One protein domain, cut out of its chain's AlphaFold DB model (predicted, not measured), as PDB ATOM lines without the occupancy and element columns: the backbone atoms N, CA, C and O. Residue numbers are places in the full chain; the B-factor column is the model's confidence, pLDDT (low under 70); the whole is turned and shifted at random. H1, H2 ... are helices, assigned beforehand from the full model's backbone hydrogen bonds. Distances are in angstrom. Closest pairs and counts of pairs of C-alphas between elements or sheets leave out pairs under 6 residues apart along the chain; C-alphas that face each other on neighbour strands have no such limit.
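This is residues 554 to 690 of the 738 residues of the protein "Hypothetical protein" of Polarella glacialis (UniProt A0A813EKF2). A long helix, H3, runs along one side of the body, and H5, nearest the middle, packs on it slantwise and runs the opposite way. H1 and H2 follow each other along H3 on one side of H5, joined by the loop of residues 567 to 580, while H6 crosses H5 nearly at a right angle on its other side and the short H7 lies away from H3. The printed part has 137 residues, with seven named helices in the order H1 to H7 and no named strand; the class is all helix. It is compact, with a radius of gyration of the C-alphas of 14.8 A and spans of 45 by 30 by 30 A.

H1, residues 554 to 566, begins with C-alpha 554 at (-22.239, 3.812, -64.269) and is 18.1 A long from first to last C-alpha. H2 is residues 581 to 590, 14.3 A. H3, residues 593 to 619, is the longest helix at 38.6 A and ends with C-alpha 619 at (-25.007, -4.532, -53.090). H4, residues 625 to 628, measures 4.8 A. H5 is residues 636 to 651, 22.6 A, and H6 is residues 663 to 675, 18.8 A. H7, residues 680 to 683, measures 4.6 A and ends with C-alpha 683 at (-36.880, 25.292, -47.611).

H3 and H5 are the hub, touching three helices each. They touch at a steep tilt of 38 degrees, opposite ways, with the closest C-alphas, Leu 600 and Leu 648, 6.0 A apart. H1 touches residues 610 to 618 of H3 at a shallow tilt of 34 degrees, only just short of steep, and opposite ways; the closest C-alphas are Phe 566 and Arg 610, 5.4 A. H2 is close to H3 but not clearly touching, with C-alphas Leu 588 and Arg 596 closest at 5.8 A. H5 and H6 touch, about perpendicular at 81 degrees, closest at C-alphas Phe 642 and Arg 669, 5.7 A. H4 touches H3, closest at C-alphas Asp 615 and Val 625, 6.0 A, and H6, closest at C-alphas Gln 626 and Ser 664, 5.4 A. H7 touches no helix and is apart from H3 and H5. Every O i to N i+4 pair is within hydrogen-bond range in H1, H2, H3 and H5, and 8 of 9 are in H6; H4 and H7 are too short for such a pair.

The two C-alphas farthest apart, Pro 554 and Gly 592, are 45.8 A apart. The printed part has no cut. The links H1 to H2 and H5 to H6 are long. The mean pLDDT of the printed part is 79.1; residues 653 to 662, 664 to 665, 668 and 671 to 690 are under 70.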
ATOM      1  N   PRO A 554     -21.653   5.112 -64.592       74.50
ATOM      2  CA  PRO A 554     -22.239   3.812 -64.269       74.50
ATOM      3  C   PRO A 554     -22.822   3.774 -62.855       74.50
ATOM      4  O   PRO A 554     -23.990   3.430 -62.687       74.50
ATOM      5  N   VAL A 555     -22.074   4.245 -61.849       79.06
ATOM      6  CA  VAL A 555     -22.543   4.306 -60.453       79.06
ATOM      7  C   VAL A 555     -23.775   5.209 -60.332       79.06
ATOM      8  O   VAL A 555     -24.794   4.797 -59.780       79.06
ATOM      9  N   ARG A 556     -23.723   6.425 -60.890       82.81
ATOM     10  CA  ARG A 556     -24.839   7.386 -60.874       82.81
ATOM     11  C   ARG A 556     -26.065   6.841 -61.621       82.81
ATOM     12  O   ARG A 556     -27.182   7.001 -61.132       82.81
ATOM     13  N   ARG A 557     -25.883   6.155 -62.756       83.88
ATOM     14  CA  ARG A 557     -26.946   5.520 -63.560       83.88
ATOM     15  C   ARG A 557     -27.593   4.356 -62.816       83.88
ATOM     16  O   ARG A 557     -28.816   4.315 -62.739       83.88
ATOM     17  N   GLU A 558     -26.803   3.464 -62.223       89.12
ATOM     18  CA  GLU A 558     -27.293   2.361 -61.388       89.12
ATOM     19  C   GLU A 558     -28.077   2.876 -60.175       89.12
ATOM     20  O   GLU A 558     -29.145   2.356 -59.867       89.12
ATOM     21  N   VAL A 559     -27.584   3.926 -59.509       89.12
ATOM     22  CA  VAL A 559     -28.246   4.559 -58.357       89.12
ATOM     23  C   VAL A 559     -29.527   5.296 -58.769       89.12
ATOM     24  O   VAL A 559     -30.522   5.232 -58.043       89.12
ATOM     25  N   LEU A 560     -29.552   5.948 -59.937       89.94
ATOM     26  CA  LEU A 560     -30.763   6.542 -60.519       89.94
ATOM     27  C   LEU A 560     -31.802   5.475 -60.878       89.94
ATOM     28  O   LEU A 560     -32.972   5.639 -60.545       89.94
ATOM     29  N   GLU A 561     -31.392   4.376 -61.514       92.56
ATOM     30  CA  GLU A 561     -32.270   3.247 -61.837       92.56
ATOM     31  C   GLU A 561     -32.831   2.614 -60.556       92.56
ATOM     32  O   GLU A 561     -34.045   2.465 -60.420       92.56
ATOM     33  N   ALA A 562     -31.973   2.333 -59.571       93.88
ATOM     34  CA  ALA A 562     -32.370   1.790 -58.276       93.88
ATOM     35  C   ALA A 562     -33.362   2.712 -57.553       93.88
ATOM     36  O   ALA A 562     -34.401   2.269 -57.062       93.88
ATOM     37  N   THR A 563     -33.081   4.016 -57.526       93.50
ATOM     38  CA  THR A 563     -33.967   4.990 -56.885       93.50
ATOM     39  C   THR A 563     -35.307   5.077 -57.613       93.50
ATOM     40  O   THR A 563     -36.353   5.032 -56.968       93.50
ATOM     41  N   ARG A 564     -35.312   5.119 -58.951       93.06
ATOM     42  CA  ARG A 564     -36.547   5.081 -59.751       93.06
ATOM     43  C   ARG A 564     -37.311   3.763 -59.601       93.06
ATOM     44  O   ARG A 564     -38.525   3.765 -59.770       93.06
ATOM     45  N   LYS A 565     -36.639   2.660 -59.259       95.12
ATOM     46  CA  LYS A 565     -37.271   1.359 -59.007       95.12
ATOM     47  C   LYS A 565     -37.926   1.263 -57.626       95.12
ATOM     48  O   LYS A 565     -39.008   0.699 -57.529       95.12
ATOM     49  N   PHE A 566     -37.306   1.805 -56.574       95.75
ATOM     50  CA  PHE A 566     -37.802   1.639 -55.195       95.75
ATOM     51  C   PHE A 566     -38.488   2.876 -54.606       95.75
ATOM     52  O   PHE A 566     -39.427   2.731 -53.828       95.75
ATOM     53  N   PHE A 567     -38.070   4.088 -54.980       95.00
ATOM     54  CA  PHE A 567     -38.549   5.353 -54.405       95.00
ATOM     55  C   PHE A 567     -39.373   6.221 -55.365       95.00
ATOM     56  O   PHE A 567     -39.905   7.248 -54.940       95.00
ATOM     57  N   ARG A 568     -39.559   5.819 -56.632       91.88
ATOM     58  CA  ARG A 568     -40.543   6.477 -57.507       91.88
ATOM     59  C   ARG A 568     -41.920   6.397 -56.854       91.88
ATOM     60  O   ARG A 568     -42.406   5.321 -56.519       91.88
ATOM     61  N   GLY A 569     -42.523   7.564 -56.666       88.56
ATOM     62  CA  GLY A 569     -43.833   7.712 -56.052       88.56
ATOM     63  C   GLY A 569     -43.869   7.662 -54.520       88.56
ATOM     64  O   GLY A 569     -44.944   7.839 -53.963       88.56
ATOM     65  N   PHE A 570     -42.740   7.476 -53.827       93.06
ATOM     66  CA  PHE A 570     -42.699   7.653 -52.374       93.06
ATOM     67  C   PHE A 570     -42.734   9.157 -52.015       93.06
ATOM     68  O   PHE A 570     -41.981   9.925 -52.628       93.06
ATOM     69  N   PRO A 571     -43.524   9.600 -51.016       92.00
ATOM     70  CA  PRO A 571     -44.443   8.821 -50.179       92.00
ATOM     71  C   PRO A 571     -45.777   8.501 -50.875       92.00
ATOM     72  O   PRO A 571     -46.375   9.350 -51.540       92.00
ATOM     73  N   THR A 572     -46.260   7.272 -50.693       89.19
ATOM     74  CA  THR A 572     -47.542   6.787 -51.234       89.19
ATOM     75  C   THR A 572     -48.633   6.865 -50.175       89.19
ATOM     76  O   THR A 572     -48.451   6.312 -49.092       89.19
ATOM     77  N   LEU A 573     -49.763   7.507 -50.479       87.19
ATOM     78  CA  LEU A 573     -50.961   7.442 -49.629       87.19
ATOM     79  C   LEU A 573     -51.714   6.120 -49.843       87.19
ATOM     80  O   LEU A 573     -51.360   5.333 -50.720       87.19
ATOM     81  N   ASP A 574     -52.765   5.906 -49.056       75.56
ATOM     82  CA  ASP A 574     -53.498   4.636 -48.930       75.56
ATOM     83  C   ASP A 574     -54.028   4.107 -50.279       75.56
ATOM     84  O   ASP A 574     -53.991   2.911 -50.548       75.56
ATOM     85  N   ASN A 575     -54.383   5.011 -51.200       79.00
ATOM     86  CA  ASN A 575     -54.832   4.693 -52.564       79.00
ATOM     87  C   ASN A 575     -53.674   4.347 -53.535       79.00
ATOM     88  O   ASN A 575     -53.821   4.500 -54.749       79.00
ATOM     89  N   GLY A 576     -52.474   4.033 -53.033       80.19
ATOM     90  CA  GLY A 576     -51.244   3.794 -53.809       80.19
ATOM     91  C   GLY A 576     -50.676   5.020 -54.546       80.19
ATOM     92  O   GLY A 576     -49.544   4.985 -55.035       80.19
ATOM     93  N   ARG A 577     -51.431   6.123 -54.627       80.12
ATOM     94  CA  ARG A 577     -51.041   7.357 -55.320       80.12
ATOM     95  C   ARG A 577     -49.872   8.037 -54.609       80.12
ATOM     96  O   ARG A 577     -49.882   8.231 -53.393       80.12
ATOM     97  N   SER A 578     -48.891   8.465 -55.396       84.12
ATOM     98  CA  SER A 578     -47.767   9.265 -54.915       84.12
ATOM     99  C   SER A 578     -48.219  10.668 -54.532       84.12
ATOM    100  O   SER A 578     -48.728  11.400 -55.384       84.12
ATOM    101  N   CYS A 579     -47.989  11.067 -53.285       83.88
ATOM    102  CA  CYS A 579     -48.268  12.421 -52.823       83.88
ATOM    103  C   CYS A 579     -46.992  13.274 -52.801       83.88
ATOM    104  O   CYS A 579     -45.876  12.775 -52.642       83.88
ATOM    105  N   ASN A 580     -47.152  14.587 -52.967       85.69
ATOM    106  CA  ASN A 580     -46.086  15.524 -52.626       85.69
ATOM    107  C   ASN A 580     -46.087  15.760 -51.099       85.69
ATOM    108  O   ASN A 580     -47.045  15.421 -50.401       85.69
ATOM    109  N   LEU A 581     -45.018  16.351 -50.562       81.81
ATOM    110  CA  LEU A 581     -44.882  16.524 -49.112       81.81
ATOM    111  C   LEU A 581     -45.884  17.533 -48.517       81.81
ATOM    112  O   LEU A 581     -46.222  17.416 -47.345       81.81
ATOM    113  N   GLN A 582     -46.417  18.468 -49.311       85.19
ATOM    114  CA  GLN A 582     -47.481  19.375 -48.864       85.19
ATOM    115  C   GLN A 582     -48.803  18.616 -48.678       85.19
ATOM    116  O   GLN A 582     -49.446  18.776 -47.649       85.19
ATOM    117  N   VAL A 583     -49.161  17.730 -49.613       88.12
ATOM    118  CA  VAL A 583     -50.348  16.860 -49.523       88.12
ATOM    119  C   VAL A 583     -50.214  15.864 -48.368       88.12
ATOM    120  O   VAL A 583     -51.165  15.690 -47.612       88.12
ATOM    121  N   LEU A 584     -49.030  15.271 -48.155       88.12
ATOM    122  CA  LEU A 584     -48.786  14.446 -46.965       88.12
ATOM    123  C   LEU A 584     -48.953  15.260 -45.672       88.12
ATOM    124  O   LEU A 584     -49.555  14.778 -44.718       88.12
ATOM    125  N   GLN A 585     -48.435  16.491 -45.625       88.56
ATOM    126  CA  GLN A 585     -48.523  17.343 -44.437       88.56
ATOM    127  C   GLN A 585     -49.949  17.858 -44.181       88.56
ATOM    128  O   GLN A 585     -50.338  17.946 -43.019       88.56
ATOM    129  N   ALA A 586     -50.737  18.133 -45.226       90.38
ATOM    130  CA  ALA A 586     -52.166  18.426 -45.120       90.38
ATOM    131  C   ALA A 586     -52.930  17.219 -44.556       90.38
ATOM    132  O   ALA A 586     -53.557  17.334 -43.504       90.38
ATOM    133  N   ARG A 587     -52.748  16.029 -45.147       90.62
ATOM    134  CA  ARG A 587     -53.393  14.793 -44.679       90.62
ATOM    135  C   ARG A 587     -53.029  14.447 -43.231       90.62
ATOM    136  O   ARG A 587     -53.887  14.046 -42.455       90.62
ATOM    137  N   LEU A 588     -51.777  14.665 -42.826       90.19
ATOM    138  CA  LEU A 588     -51.337  14.491 -41.434       90.19
ATOM    139  C   LEU A 588     -51.939  15.515 -40.453       90.19
ATOM    140  O   LEU A 588     -51.852  15.288 -39.250       90.19
ATOM    141  N   ASN A 589     -52.516  16.621 -40.930       91.31
ATOM    142  CA  ASN A 589     -53.230  17.601 -40.106       91.31
ATOM    143  C   ASN A 589     -54.752  17.366 -40.078       91.31
ATOM    144  O   ASN A 589     -55.389  17.785 -39.118       91.31
ATOM    145  N   GLU A 590     -55.316  16.707 -41.096       94.94
ATOM    146  CA  GLU A 590     -56.723  16.268 -41.139       94.94
ATOM    147  C   GLU A 590     -57.005  15.104 -40.174       94.94
ATOM    148  O   GLU A 590     -58.063  15.056 -39.553       94.94
ATOM    149  N   LEU A 591     -56.069  14.154 -40.079       93.62
ATOM    150  CA  LEU A 591     -56.246  12.896 -39.349       93.62
ATOM    151  C   LEU A 591     -56.206  13.062 -37.821       93.62
ATOM    152  O   LEU A 591     -55.401  13.829 -37.278       93.62
ATOM    153  N   GLY A 592     -57.003  12.245 -37.125       94.75
ATOM    154  CA  GLY A 592     -56.973  12.113 -35.670       94.75
ATOM    155  C   GLY A 592     -55.609  11.624 -35.153       94.75
ATOM    156  O   GLY A 592     -54.814  11.070 -35.913       94.75
ATOM    157  N   PRO A 593     -55.289  11.806 -33.856       89.88
ATOM    158  CA  PRO A 593     -53.951  11.532 -33.323       89.88
ATOM    159  C   PRO A 593     -53.492  10.080 -33.531       89.88
ATOM    160  O   PRO A 593     -52.324   9.853 -33.857       89.88
ATOM    161  N   ASP A 594     -54.399   9.110 -33.400       91.25
ATOM    162  CA  ASP A 594     -54.095   7.686 -33.554       91.25
ATOM    163  C   ASP A 594     -54.020   7.254 -35.026       91.25
ATOM    164  O   ASP A 594     -53.094   6.538 -35.409       91.25
ATOM    165  N   GLU A 595     -54.907   7.769 -35.885       92.81
ATOM    166  CA  GLU A 595     -54.838   7.585 -37.344       92.81
ATOM    167  C   GLU A 595     -53.541   8.173 -37.915       92.81
ATOM    168  O   GLU A 595     -52.828   7.532 -38.688       92.81
ATOM    169  N   ARG A 596     -53.179   9.381 -37.467       91.19
ATOM    170  CA  ARG A 596     -51.917  10.050 -37.781       91.19
ATOM    171  C   ARG A 596     -50.734   9.207 -37.315       91.19
ATOM    172  O   ARG A 596     -49.783   9.031 -38.074       91.19
ATOM    173  N   ALA A 597     -50.773   8.645 -36.106       87.88
ATOM    174  CA  ALA A 597     -49.727   7.747 -35.618       87.88
ATOM    175  C   ALA A 597     -49.630   6.448 -36.444       87.88
ATOM    176  O   ALA A 597     -48.518   5.983 -36.715       87.88
ATOM    177  N   ALA A 598     -50.760   5.892 -36.890       90.94
ATOM    178  CA  ALA A 598     -50.815   4.724 -37.767       90.94
ATOM    179  C   ALA A 598     -50.241   5.023 -39.164       90.94
ATOM    180  O   ALA A 598     -49.363   4.289 -39.624       90.94
ATOM    181  N   LEU A 599     -50.634   6.135 -39.796       91.31
ATOM    182  CA  LEU A 599     -50.093   6.568 -41.088       91.31
ATOM    183  C   LEU A 599     -48.588   6.859 -40.990       91.31
ATOM    184  O   LEU A 599     -47.812   6.357 -41.801       91.31
ATOM    185  N   LEU A 600     -48.140   7.597 -39.967       89.75
ATOM    186  CA  LEU A 600     -46.713   7.863 -39.741       89.75
ATOM    187  C   LEU A 600     -45.916   6.557 -39.562       89.75
ATOM    188  O   LEU A 600     -44.830   6.423 -40.129       89.75
ATOM    189  N   LYS A 601     -46.463   5.568 -38.841       89.31
ATOM    190  CA  LYS A 601     -45.883   4.219 -38.686       89.31
ATOM    191  C   LYS A 601     -45.812   3.465 -40.020       89.31
ATOM    192  O   LYS A 601     -44.786   2.842 -40.297       89.31
ATOM    193  N   ALA A 602     -46.858   3.536 -40.846       91.69
ATOM    194  CA  ALA A 602     -46.909   2.899 -42.161       91.69
ATOM    195  C   ALA A 602     -45.871   3.500 -43.128       91.69
ATOM    196  O   ALA A 602     -45.045   2.765 -43.668       91.69
ATOM    197  N   GLN A 603     -45.821   4.832 -43.251       92.50
ATOM    198  CA  GLN A 603     -44.822   5.537 -44.070       92.50
ATOM    199  C   GLN A 603     -43.382   5.244 -43.605       92.50
ATOM    200  O   GLN A 603     -42.478   5.064 -44.422       92.50
ATOM    201  N   LEU A 604     -43.160   5.149 -42.286       90.00
ATOM    202  CA  LEU A 604     -41.854   4.816 -41.706       90.00
ATOM    203  C   LEU A 604     -41.431   3.372 -42.028       90.00
ATOM    204  O   LEU A 604     -40.242   3.111 -42.228       90.00
ATOM    205  N   HIS A 605     -42.386   2.440 -42.075       89.94
ATOM    206  CA  HIS A 605     -42.144   1.049 -42.451       89.94
ATOM    207  C   HIS A 605     -41.864   0.904 -43.952       89.94
ATOM    208  O   HIS A 605     -40.875   0.269 -44.320       89.94
ATOM    209  N   ASP A 606     -42.668   1.543 -44.806       93.00
ATOM    210  CA  ASP A 606     -42.480   1.546 -46.261       93.00
ATOM    211  C   ASP A 606     -41.119   2.149 -46.652       93.00
ATOM    212  O   ASP A 606     -40.334   1.512 -47.356       93.00
ATOM    213  N   PHE A 607     -40.750   3.305 -46.084       93.31
ATOM    214  CA  PHE A 607     -39.418   3.887 -46.277       93.31
ATOM    215  C   PHE A 607     -38.292   2.901 -45.918       93.31
ATOM    216  O   PHE A 607     -37.345   2.722 -46.687       93.31
ATOM    217  N   GLN A 608     -38.386   2.241 -44.758       90.44
ATOM    218  CA  GLN A 608     -37.384   1.258 -44.337       90.44
ATOM    219  C   GLN A 608     -37.343   0.035 -45.255       90.44
ATOM    220  O   GLN A 608     -36.259  -0.498 -45.489       90.44
ATOM    221  N   TRP A 609     -38.486  -0.423 -45.763       93.69
ATOM    222  CA  TRP A 609     -38.549  -1.535 -46.706       93.69
ATOM    223  C   TRP A 609     -37.893  -1.150 -48.038       93.69
ATOM    224  O   TRP A 609     -36.952  -1.825 -48.460       93.69
ATOM    225  N   ARG A 610     -38.279  -0.013 -48.634       94.94
ATOM    226  CA  ARG A 610     -37.684   0.524 -49.874       94.94
ATOM    227  C   ARG A 610     -36.176   0.724 -49.745       94.94
ATOM    228  O   ARG A 610     -35.437   0.334 -50.646       94.94
ATOM    229  N   LEU A 611     -35.702   1.245 -48.609       92.81
ATOM    230  CA  LEU A 611     -34.271   1.424 -48.351       92.81
ATOM    231  C   LEU A 611     -33.527   0.082 -48.249       92.81
ATOM    232  O   LEU A 611     -32.441  -0.041 -48.804       92.81
ATOM    233  N   ARG A 612     -34.117  -0.961 -47.643       92.06
ATOM    234  CA  ARG A 612     -33.526  -2.317 -47.654       92.06
ATOM    235  C   ARG A 612     -33.462  -2.910 -49.063       92.06
ATOM    236  O   ARG A 612     -32.502  -3.615 -49.364       92.06
ATOM    237  N   GLN A 613     -34.449  -2.651 -49.924       95.44
ATOM    238  CA  GLN A 613     -34.401  -3.123 -51.314       95.44
ATOM    239  C   GLN A 613     -33.377  -2.338 -52.151       95.44
ATOM    240  O   GLN A 613     -32.658  -2.953 -52.935       95.44
ATOM    241  N   LEU A 614     -33.232  -1.025 -51.922       94.00
ATOM    242  CA  LEU A 614     -32.153  -0.206 -52.487       94.00
ATOM    243  C   LEU A 614     -30.771  -0.737 -52.067       94.00
ATOM    244  O   LEU A 614     -29.939  -1.010 -52.932       94.00
ATOM    245  N   ASP A 615     -30.564  -0.954 -50.762       92.38
ATOM    246  CA  ASP A 615     -29.328  -1.506 -50.190       92.38
ATOM    247  C   ASP A 615     -28.985  -2.871 -50.820       92.38
ATOM    248  O   ASP A 615     -27.861  -3.079 -51.276       92.38
ATOM    249  N   ARG A 616     -29.964  -3.779 -50.954       94.56
ATOM    250  CA  ARG A 616     -29.792  -5.093 -51.612       94.56
ATOM    251  C   ARG A 616     -29.484  -4.995 -53.108       94.56
ATOM    252  O   ARG A 616     -28.646  -5.738 -53.610       94.56
ATOM    253  N   TYR A 617     -30.175  -4.121 -53.835       95.06
ATOM    254  CA  TYR A 617     -30.042  -3.975 -55.287       95.06
ATOM    255  C   TYR A 617     -28.690  -3.379 -55.694       95.06
ATOM    256  O   TYR A 617     -28.102  -3.805 -56.689       95.06
ATOM    257  N   LEU A 618     -28.186  -2.423 -54.911       92.38
ATOM    258  CA  LEU A 618     -26.869  -1.825 -55.112       92.38
ATOM    259  C   LEU A 618     -25.748  -2.762 -54.632       92.38
ATOM    260  O   LEU A 618     -24.763  -2.935 -55.351       92.38
ATOM    261  N   ALA A 619     -25.938  -3.484 -53.518       91.56
ATOM    262  CA  ALA A 619     -25.007  -4.532 -53.090       91.56
ATOM    263  C   ALA A 619     -24.840  -5.646 -54.145       91.56
ATOM    264  O   ALA A 619     -23.719  -6.094 -54.375       91.56
ATOM    265  N   LYS A 620     -25.911  -6.032 -54.858       95.06
ATOM    266  CA  LYS A 620     -25.850  -6.980 -55.992       95.06
ATOM    267  C   LYS A 620     -25.016  -6.498 -57.195       95.06
ATOM    268  O   LYS A 620     -24.691  -7.317 -58.044       95.06
ATOM    269  N   ARG A 621     -24.663  -5.210 -57.275       93.50
ATOM    270  CA  ARG A 621     -23.712  -4.644 -58.257       93.50
ATOM    271  C   ARG A 621     -22.393  -4.195 -57.608       93.50
ATOM    272  O   ARG A 621     -21.705  -3.317 -58.122       93.50
ATOM    273  N   SER A 622     -22.059  -4.735 -56.434       91.94
ATOM    274  CA  SER A 622     -20.872  -4.358 -55.648       91.94
ATOM    275  C   SER A 622     -20.806  -2.867 -55.268       91.94
ATOM    276  O   SER A 622     -19.743  -2.349 -54.918       91.94
ATOM    277  N   ARG A 623     -21.939  -2.146 -55.297       89.31
ATOM    278  CA  ARG A 623     -22.026  -0.730 -54.917       89.31
ATOM    279  C   ARG A 623     -22.431  -0.611 -53.446       89.31
ATOM    280  O   ARG A 623     -23.541  -0.970 -53.062       89.31
ATOM    281  N   ASN A 624     -21.547  -0.069 -52.607       85.00
ATOM    282  CA  ASN A 624     -21.876   0.202 -51.207       85.00
ATOM    283  C   ASN A 624     -22.718   1.487 -51.095       85.00
ATOM    284  O   ASN A 624     -22.214   2.585 -51.340       85.00
ATOM    285  N   VAL A 625     -23.973   1.361 -50.657       82.69
ATOM    286  CA  VAL A 625     -24.896   2.498 -50.501       82.69
ATOM    287  C   VAL A 625     -24.405   3.521 -49.481       82.69
ATOM    288  O   VAL A 625     -24.626   4.709 -49.677       82.69
ATOM    289  N   GLN A 626     -23.643   3.132 -48.455       81.69
ATOM    290  CA  GLN A 626     -23.006   4.103 -47.558       81.69
ATOM    291  C   GLN A 626     -22.036   5.034 -48.297       81.69
ATOM    292  O   GLN A 626     -21.963   6.202 -47.940       81.69
ATOM    293  N   LYS A 627     -21.322   4.559 -49.333       81.12
ATOM    294  CA  LYS A 627     -20.466   5.426 -50.164       81.12
ATOM    295  C   LYS A 627     -21.306   6.367 -51.031       81.12
ATOM    296  O   LYS A 627     -20.988   7.544 -51.114       81.12
ATOM    297  N   VAL A 628     -22.407   5.873 -51.605       80.12
ATOM    298  CA  VAL A 628     -23.361   6.681 -52.393       80.12
ATOM    299  C   VAL A 628     -24.024   7.771 -51.537       80.12
ATOM    300  O   VAL A 628     -24.140   8.909 -51.966       80.12
ATOM    301  N   LEU A 629     -24.403   7.458 -50.295       78.75
ATOM    302  CA  LEU A 629     -24.956   8.414 -49.323       78.75
ATOM    303  C   LEU A 629     -23.886   9.311 -48.661       78.75
ATOM    304  O   LEU A 629     -24.202  10.029 -47.712       78.75
ATOM    305  N   LEU A 630     -22.629   9.234 -49.115       77.44
ATOM    306  CA  LEU A 630     -21.523  10.095 -48.687       77.44
ATOM    307  C   LEU A 630     -20.909  10.897 -49.844       77.44
ATOM    308  O   LEU A 630     -20.352  11.957 -49.583       77.44
ATOM    309  N   SER A 631     -21.036  10.461 -51.103       75.25
ATOM    310  CA  SER A 631     -20.362  11.038 -52.281       75.25
ATOM    311  C   SER A 631     -20.894  12.405 -52.750       75.25
ATOM    312  O   SER A 631     -20.841  12.713 -53.936       75.25
ATOM    313  N   GLY A 632     -21.470  13.212 -51.853       70.94
ATOM    314  CA  GLY A 632     -21.959  14.574 -52.121       70.94
ATOM    315  C   GLY A 632     -23.117  14.691 -53.124       70.94
ATOM    316  O   GLY A 632     -23.573  15.801 -53.396       70.94
ATOM    317  N   TRP A 633     -23.611  13.571 -53.655       80.50
ATOM    318  CA  TRP A 633     -24.608  13.486 -54.718       80.50
ATOM    319  C   TRP A 633     -25.576  12.330 -54.450       80.50
ATOM    320  O   TRP A 633     -25.171  11.256 -54.011       80.50
ATOM    321  N   MET A 634     -26.861  12.544 -54.731       82.00
ATOM    322  CA  MET A 634     -27.934  11.570 -54.515       82.00
ATOM    323  C   MET A 634     -29.151  11.968 -55.369       82.00
ATOM    324  O   MET A 634     -29.458  13.162 -55.408       82.00
ATOM    325  N   PRO A 635     -29.891  11.038 -56.002       87.38
ATOM    326  CA  PRO A 635     -31.069  11.385 -56.799       87.38
ATOM    327  C   PRO A 635     -32.165  12.111 -56.008       87.38
ATOM    328  O   PRO A 635     -32.428  11.788 -54.847       87.38
ATOM    329  N   MET A 636     -32.852  13.056 -56.657       82.69
ATOM    330  CA  MET A 636     -33.862  13.923 -56.030       82.69
ATOM    331  C   MET A 636     -35.016  13.157 -55.370       82.69
ATOM    332  O   MET A 636     -35.541  13.598 -54.349       82.69
ATOM    333  N   GLU A 637     -35.410  12.007 -55.910       87.56
ATOM    334  CA  GLU A 637     -36.440  11.141 -55.335       87.56
ATOM    335  C   GLU A 637     -35.978  10.528 -54.001       87.56
ATOM    336  O   GLU A 637     -36.742  10.499 -53.037       87.56
ATOM    337  N   LEU A 638     -34.702  10.130 -53.896       90.19
ATOM    338  CA  LEU A 638     -34.110   9.623 -52.654       90.19
ATOM    339  C   LEU A 638     -33.898  10.754 -51.634       90.19
ATOM    340  O   LEU A 638     -34.188  10.568 -50.453       90.19
ATOM    341  N   ARG A 639     -33.505  11.956 -52.087       87.06
ATOM    342  CA  ARG A 639     -33.451  13.166 -51.238       87.06
ATOM    343  C   ARG A 639     -34.810  13.483 -50.619       87.06
ATOM    344  O   ARG A 639     -34.901  13.687 -49.410       87.06
ATOM    345  N   ARG A 640     -35.872  13.477 -51.434       86.00
ATOM    346  CA  ARG A 640     -37.262  13.657 -50.980       86.00
ATOM    347  C   ARG A 640     -37.660  12.570 -49.985       86.00
ATOM    348  O   ARG A 640     -38.199  12.898 -48.935       86.00
ATOM    349  N   ALA A 641     -37.332  11.308 -50.260       90.38
ATOM    350  CA  ALA A 641     -37.628  10.206 -49.350       90.38
ATOM    351  C   ALA A 641     -36.934  10.359 -47.982       90.38
ATOM    352  O   ALA A 641     -37.577  10.177 -46.949       90.38
ATOM    353  N   PHE A 642     -35.661  10.771 -47.949       89.81
ATOM    354  CA  PHE A 642     -34.957  11.064 -46.695       89.81
ATOM    355  C   PHE A 642     -35.498  12.304 -45.964       89.81
ATOM    356  O   PHE A 642     -35.558  12.295 -44.734       89.81
ATOM    357  N   ALA A 643     -35.929  13.343 -46.687       84.69
ATOM    358  CA  ALA A 643     -36.568  14.520 -46.095       84.69
ATOM    359  C   ALA A 643     -37.921  14.178 -45.445       84.69
ATOM    360  O   ALA A 643     -38.194  14.600 -44.320       84.69
ATOM    361  N   VAL A 644     -38.733  13.348 -46.111       85.88
ATOM    362  CA  VAL A 644     -39.958  12.765 -45.544       85.88
ATOM    363  C   VAL A 644     -39.618  11.954 -44.295       85.88
ATOM    364  O   VAL A 644     -40.187  12.206 -43.242       85.88
ATOM    365  N   PHE A 645     -38.654  11.034 -44.369       87.00
ATOM    366  CA  PHE A 645     -38.243  10.185 -43.244       87.00
ATOM    367  C   PHE A 645     -37.789  10.981 -42.006       87.00
ATOM    368  O   PHE A 645     -38.132  10.616 -40.881       87.00
ATOM    369  N   ASP A 646     -37.076  12.095 -42.189       83.06
ATOM    370  CA  ASP A 646     -36.702  12.999 -41.094       83.06
ATOM    371  C   ASP A 646     -37.922  13.735 -40.492       83.06
ATOM    372  O   ASP A 646     -38.025  13.864 -39.271       83.06
ATOM    373  N   LEU A 647     -38.897  14.140 -41.318       81.69
ATOM    374  CA  LEU A 647     -40.178  14.694 -40.857       81.69
ATOM    375  C   LEU A 647     -41.017  13.655 -40.090       81.69
ATOM    376  O   LEU A 647     -41.525  13.975 -39.015       81.69
ATOM    377  N   LEU A 648     -41.114  12.414 -40.586       81.81
ATOM    378  CA  LEU A 648     -41.814  11.312 -39.910       81.81
ATOM    379  C   LEU A 648     -41.245  11.095 -38.502       81.81
ATOM    380  O   LEU A 648     -41.994  11.035 -37.528       81.81
ATOM    381  N   LEU A 649     -39.914  11.029 -38.378       80.31
ATOM    382  CA  LEU A 649     -39.224  10.838 -37.098       80.31
ATOM    383  C   LEU A 649     -39.414  12.017 -36.135       80.31
ATOM    384  O   LEU A 649     -39.604  11.799 -34.940       80.31
ATOM    385  N   LYS A 650     -39.409  13.260 -36.635       81.50
ATOM    386  CA  LYS A 650     -39.689  14.456 -35.820       81.50
ATOM    387  C   LYS A 650     -41.113  14.466 -35.262       81.50
ATOM    388  O   LYS A 650     -41.303  14.879 -34.123       81.50
ATOM    389  N   GLN A 651     -42.093  13.990 -36.033       78.94
ATOM    390  CA  GLN A 651     -43.486  13.873 -35.582       78.94
ATOM    391  C   GLN A 651     -43.753  12.629 -34.715       78.94
ATOM    392  O   GLN A 651     -44.810  12.534 -34.100       78.94
ATOM    393  N   THR A 652     -42.807  11.686 -34.618       75.75
ATOM    394  CA  THR A 652     -42.969  10.431 -33.862       75.75
ATOM    395  C   THR A 652     -41.928  10.263 -32.743       75.75
ATOM    396  O   THR A 652     -41.164   9.296 -32.739       75.75
ATOM    397  N   PRO A 653     -41.908  11.129 -31.707       65.00
ATOM    398  CA  PRO A 653     -40.954  11.002 -30.598       65.00
ATOM    399  C   PRO A 653     -41.053   9.650 -29.868       65.00
ATOM    400  O   PRO A 653     -40.040   9.111 -29.435       65.00
ATOM    401  N   ARG A 654     -42.240   9.025 -29.804       63.38
ATOM    402  CA  ARG A 654     -42.408   7.661 -29.255       63.38
ATOM    403  C   ARG A 654     -41.717   6.562 -30.084       63.38
ATOM    404  O   ARG A 654     -41.454   5.491 -29.550       63.38
ATOM    405  N   PHE A 655     -41.380   6.809 -31.354       59.44
ATOM    406  CA  PHE A 655     -40.645   5.865 -32.211       59.44
ATOM    407  C   PHE A 655     -39.120   6.003 -32.101       59.44
ATOM    408  O   PHE A 655     -38.379   5.204 -32.684       59.44
ATOM    409  N   SER A 656     -38.603   6.965 -31.327       53.53
ATOM    410  CA  SER A 656     -37.167   7.041 -31.080       53.53
ATOM    411  C   SER A 656     -36.718   5.989 -30.056       53.53
ATOM    412  O   SER A 656     -36.563   6.327 -28.887       53.53
ATOM    413  N   PHE A 657     -36.422   4.747 -30.490       52.19
ATOM    414  CA  PHE A 657     -35.207   4.034 -30.036       52.19
ATOM    415  C   PHE A 657     -34.800   2.713 -30.748       52.19
ATOM    416  O   PHE A 657     -35.506   1.710 -30.814       52.19
ATOM    417  N   ARG A 658     -33.506   2.699 -31.099       49.72
ATOM    418  CA  ARG A 658     -32.504   1.623 -30.933       49.72
ATOM    419  C   ARG A 658     -32.506   0.317 -31.738       49.72
ATOM    420  O   ARG A 658     -31.389  -0.113 -31.998       49.72
ATOM    421  N   ARG A 659     -33.608  -0.349 -32.112       46.41
ATOM    422  CA  ARG A 659     -33.471  -1.728 -32.672       46.41
ATOM    423  C   ARG A 659     -33.209  -1.846 -34.185       46.41
ATOM    424  O   ARG A 659     -32.338  -2.620 -34.554       46.41
ATOM    425  N   ASN A 660     -33.877  -1.067 -35.045       47.31
ATOM    426  CA  ASN A 660     -33.879  -1.308 -36.508       47.31
ATOM    427  C   ASN A 660     -33.374  -0.133 -37.380       47.31
ATOM    428  O   ASN A 660     -33.761  -0.018 -38.544       47.31
ATOM    429  N   GLN A 661     -32.531   0.770 -36.862       56.84
ATOM    430  CA  GLN A 661     -31.953   1.836 -37.699       56.84
ATOM    431  C   GLN A 661     -30.776   1.299 -38.526       56.84
ATOM    432  O   GLN A 661     -29.711   1.015 -37.983       56.84
ATOM    433  N   LEU A 662     -30.960   1.200 -39.847       58.16
ATOM    434  CA  LEU A 662     -29.859   0.972 -40.786       58.16
ATOM    435  C   LEU A 662     -28.831   2.110 -40.668       58.16
ATOM    436  O   LEU A 662     -29.203   3.279 -40.557       58.16
ATOM    437  N   SER A 663     -27.538   1.792 -40.764       70.00
ATOM    438  CA  SER A 663     -26.479   2.814 -40.773       70.00
ATOM    439  C   SER A 663     -26.608   3.756 -41.984       70.00
ATOM    440  O   SER A 663     -26.501   4.976 -41.826       70.00
ATOM    441  N   SER A 664     -26.966   3.213 -43.157       66.31
ATOM    442  CA  SER A 664     -27.362   3.976 -44.353       66.31
ATOM    443  C   SER A 664     -28.465   4.996 -44.028       66.31
ATOM    444  O   SER A 664     -28.340   6.176 -44.358       66.31
ATOM    445  N   ALA A 665     -29.487   4.593 -43.263       67.56
ATOM    446  CA  ALA A 665     -30.582   5.473 -42.859       67.56
ATOM    447  C   ALA A 665     -30.161   6.626 -41.925       67.56
ATOM    448  O   ALA A 665     -30.871   7.629 -41.840       67.56
ATOM    449  N   GLN A 666     -29.048   6.522 -41.189       74.88
ATOM    450  CA  GLN A 666     -28.534   7.630 -40.373       74.88
ATOM    451  C   GLN A 666     -27.725   8.634 -41.199       74.88
ATOM    452  O   GLN A 666     -27.952   9.834 -41.056       74.88
ATOM    453  N   MET A 667     -26.843   8.171 -42.087       70.62
ATOM    454  CA  MET A 667     -26.026   9.078 -42.903       70.62
ATOM    455  C   MET A 667     -26.859   9.790 -43.976       70.62
ATOM    456  O   MET A 667     -26.751  11.006 -44.124       70.62
ATOM    457  N   GLY A 668     -27.792   9.083 -44.628       67.75
ATOM    458  CA  GLY A 668     -28.716   9.697 -45.587       67.75
ATOM    459  C   GLY A 668     -29.614  10.776 -44.965       67.75
ATOM    460  O   GLY A 668     -29.856  11.801 -45.596       67.75
ATOM    461  N   ARG A 669     -30.023  10.626 -43.690       73.12
ATOM    462  CA  ARG A 669     -30.683  11.710 -42.929       73.12
ATOM    463  C   ARG A 669     -29.777  12.919 -42.737       73.12
ATOM    464  O   ARG A 669     -30.247  14.038 -42.886       73.12
ATOM    465  N   GLN A 670     -28.507  12.711 -42.389       75.94
ATOM    466  CA  GLN A 670     -27.571  13.810 -42.144       75.94
ATOM    467  C   GLN A 670     -27.324  14.624 -43.425       75.94
ATOM    468  O   GLN A 670     -27.479  15.845 -43.380       75.94
ATOM    469  N   GLN A 671     -27.079  13.972 -44.570       68.00
ATOM    470  CA  GLN A 671     -26.942  14.679 -45.853       68.00
ATOM    471  C   GLN A 671     -28.257  15.311 -46.332       68.00
ATOM    472  O   GLN A 671     -28.267  16.482 -46.712       68.00
ATOM    473  N   ALA A 672     -29.399  14.622 -46.228       63.69
ATOM    474  CA  ALA A 672     -30.688  15.224 -46.581       63.69
ATOM    475  C   ALA A 672     -31.025  16.442 -45.700       63.69
ATOM    476  O   ALA A 672     -31.505  17.449 -46.212       63.69
ATOM    477  N   ALA A 673     -30.705  16.404 -44.401       65.56
ATOM    478  CA  ALA A 673     -30.855  17.543 -43.496       65.56
ATOM    479  C   ALA A 673     -29.891  18.701 -43.810       65.56
ATOM    480  O   ALA A 673     -30.241  19.854 -43.560       65.56
ATOM    481  N   GLN A 674     -28.706  18.439 -44.376       68.56
ATOM    482  CA  GLN A 674     -27.831  19.483 -44.926       68.56
ATOM    483  C   GLN A 674     -28.408  20.072 -46.224       68.56
ATOM    484  O   GLN A 674     -28.368  21.286 -46.411       68.56
ATOM    485  N   TRP A 675     -28.994  19.259 -47.107       63.09
ATOM    486  CA  TRP A 675     -29.553  19.740 -48.378       63.09
ATOM    487  C   TRP A 675     -30.902  20.447 -48.244       63.09
ATOM    488  O   TRP A 675     -31.112  21.434 -48.942       63.09
ATOM    489  N   LEU A 676     -31.738  20.065 -47.275       60.09
ATOM    490  CA  LEU A 676     -32.899  20.848 -46.819       60.09
ATOM    491  C   LEU A 676     -32.500  22.281 -46.401       60.09
ATOM    492  O   LEU A 676     -33.286  23.212 -46.552       60.09
ATOM    493  N   ARG A 677     -31.261  22.497 -45.924       61.03
ATOM    494  CA  ARG A 677     -30.706  23.838 -45.632       61.03
ATOM    495  C   ARG A 677     -30.072  24.530 -46.845       61.03
ATOM    496  O   ARG A 677     -29.737  25.711 -46.747       61.03
ATOM    497  N   ARG A 678     -29.889  23.847 -47.979       57.34
ATOM    498  CA  ARG A 678     -29.280  24.408 -49.201       57.34
ATOM    499  C   ARG A 678     -30.354  24.735 -50.249       57.34
ATOM    500  O   ARG A 678     -30.521  25.914 -50.558       57.34
ATOM    501  N   ASP A 679     -31.132  23.748 -50.692       56.34
ATOM    502  CA  ASP A 679     -32.150  23.864 -51.753       56.34
ATOM    503  C   ASP A 679     -33.390  24.677 -51.301       56.34
ATOM    504  O   ASP A 679     -34.081  24.257 -50.369       56.34
ATOM    505  N   PRO A 680     -33.721  25.822 -51.936       53.38
ATOM    506  CA  PRO A 680     -34.887  26.625 -51.570       53.38
ATOM    507  C   PRO A 680     -36.233  25.932 -51.827       53.38
ATOM    508  O   PRO A 680     -37.155  26.128 -51.037       53.38
ATOM    509  N   ALA A 681     -36.352  25.057 -52.831       49.00
ATOM    510  CA  ALA A 681     -37.574  24.280 -53.056       49.00
ATOM    511  C   ALA A 681     -37.832  23.263 -51.928       49.00
ATOM    512  O   ALA A 681     -38.964  22.826 -51.725       49.00
ATOM    513  N   LEU A 682     -36.792  22.926 -51.156       49.03
ATOM    514  CA  LEU A 682     -36.877  22.139 -49.926       49.03
ATOM    515  C   LEU A 682     -36.932  23.009 -48.647       49.03
ATOM    516  O   LEU A 682     -37.281  22.488 -47.590       49.03
ATOM    517  N   LYS A 683     -36.675  24.327 -48.720       49.62
ATOM    518  CA  LYS A 683     -36.880  25.292 -47.611       49.62
ATOM    519  C   LYS A 683     -38.308  25.819 -47.509       49.62
ATOM    520  O   LYS A 683     -38.735  26.179 -46.419       49.62
ATOM    521  N   VAL A 684     -39.049  25.845 -48.620       44.88
ATOM    522  CA  VAL A 684     -40.486  26.195 -48.642       44.88
ATOM    523  C   VAL A 684     -41.340  25.147 -47.895       44.88
ATOM    524  O   VAL A 684     -42.517  25.369 -47.640       44.88
ATOM    525  N   LEU A 685     -40.740  24.032 -47.460       44.53
ATOM    526  CA  LEU A 685     -41.297  23.128 -46.452       44.53
ATOM    527  C   LEU A 685     -41.252  23.801 -45.061       44.53
ATOM    528  O   LEU A 685     -40.163  23.943 -44.495       44.53
ATOM    529  N   PRO A 686     -42.392  24.183 -44.452       35.16
ATOM    530  CA  PRO A 686     -42.386  24.883 -43.175       35.16
ATOM    531  C   PRO A 686     -42.102  23.903 -42.027       35.16
ATOM    532  O   PRO A 686     -43.011  23.394 -41.371       35.16
ATOM    533  N   VAL A 687     -40.821  23.692 -41.707       36.50
ATOM    534  CA  VAL A 687     -40.377  22.962 -40.497       36.50
ATOM    535  C   VAL A 687     -40.509  23.839 -39.232       36.50
ATOM    536  O   VAL A 687     -39.745  23.728 -38.276       36.50
ATOM    537  N   HIS A 688     -41.528  24.700 -39.208       34.16
ATOM    538  CA  HIS A 688     -42.056  25.341 -38.013       34.16
ATOM    539  C   HIS A 688     -43.406  24.715 -37.679       34.16
ATOM    540  O   HIS A 688     -44.467  25.240 -38.011       34.16
ATOM    541  N   VAL A 689     -43.353  23.596 -36.956       34.75
ATOM    542  CA  VAL A 689     -44.514  23.091 -36.221       34.75
ATOM    543  C   VAL A 689     -44.782  24.064 -35.068       34.75
ATOM    544  O   VAL A 689     -44.294  23.882 -33.954       34.75
ATOM    545  N   ARG A 690     -45.547  25.126 -35.347       33.66
ATOM    546  CA  ARG A 690     -46.399  25.743 -34.328       33.66
ATOM    547  C   ARG A 690     -47.500  24.732 -34.037       33.66
ATOM    548  O   ARG A 690     -48.510  24.702 -34.729       33.66
TER     549      ARG A 690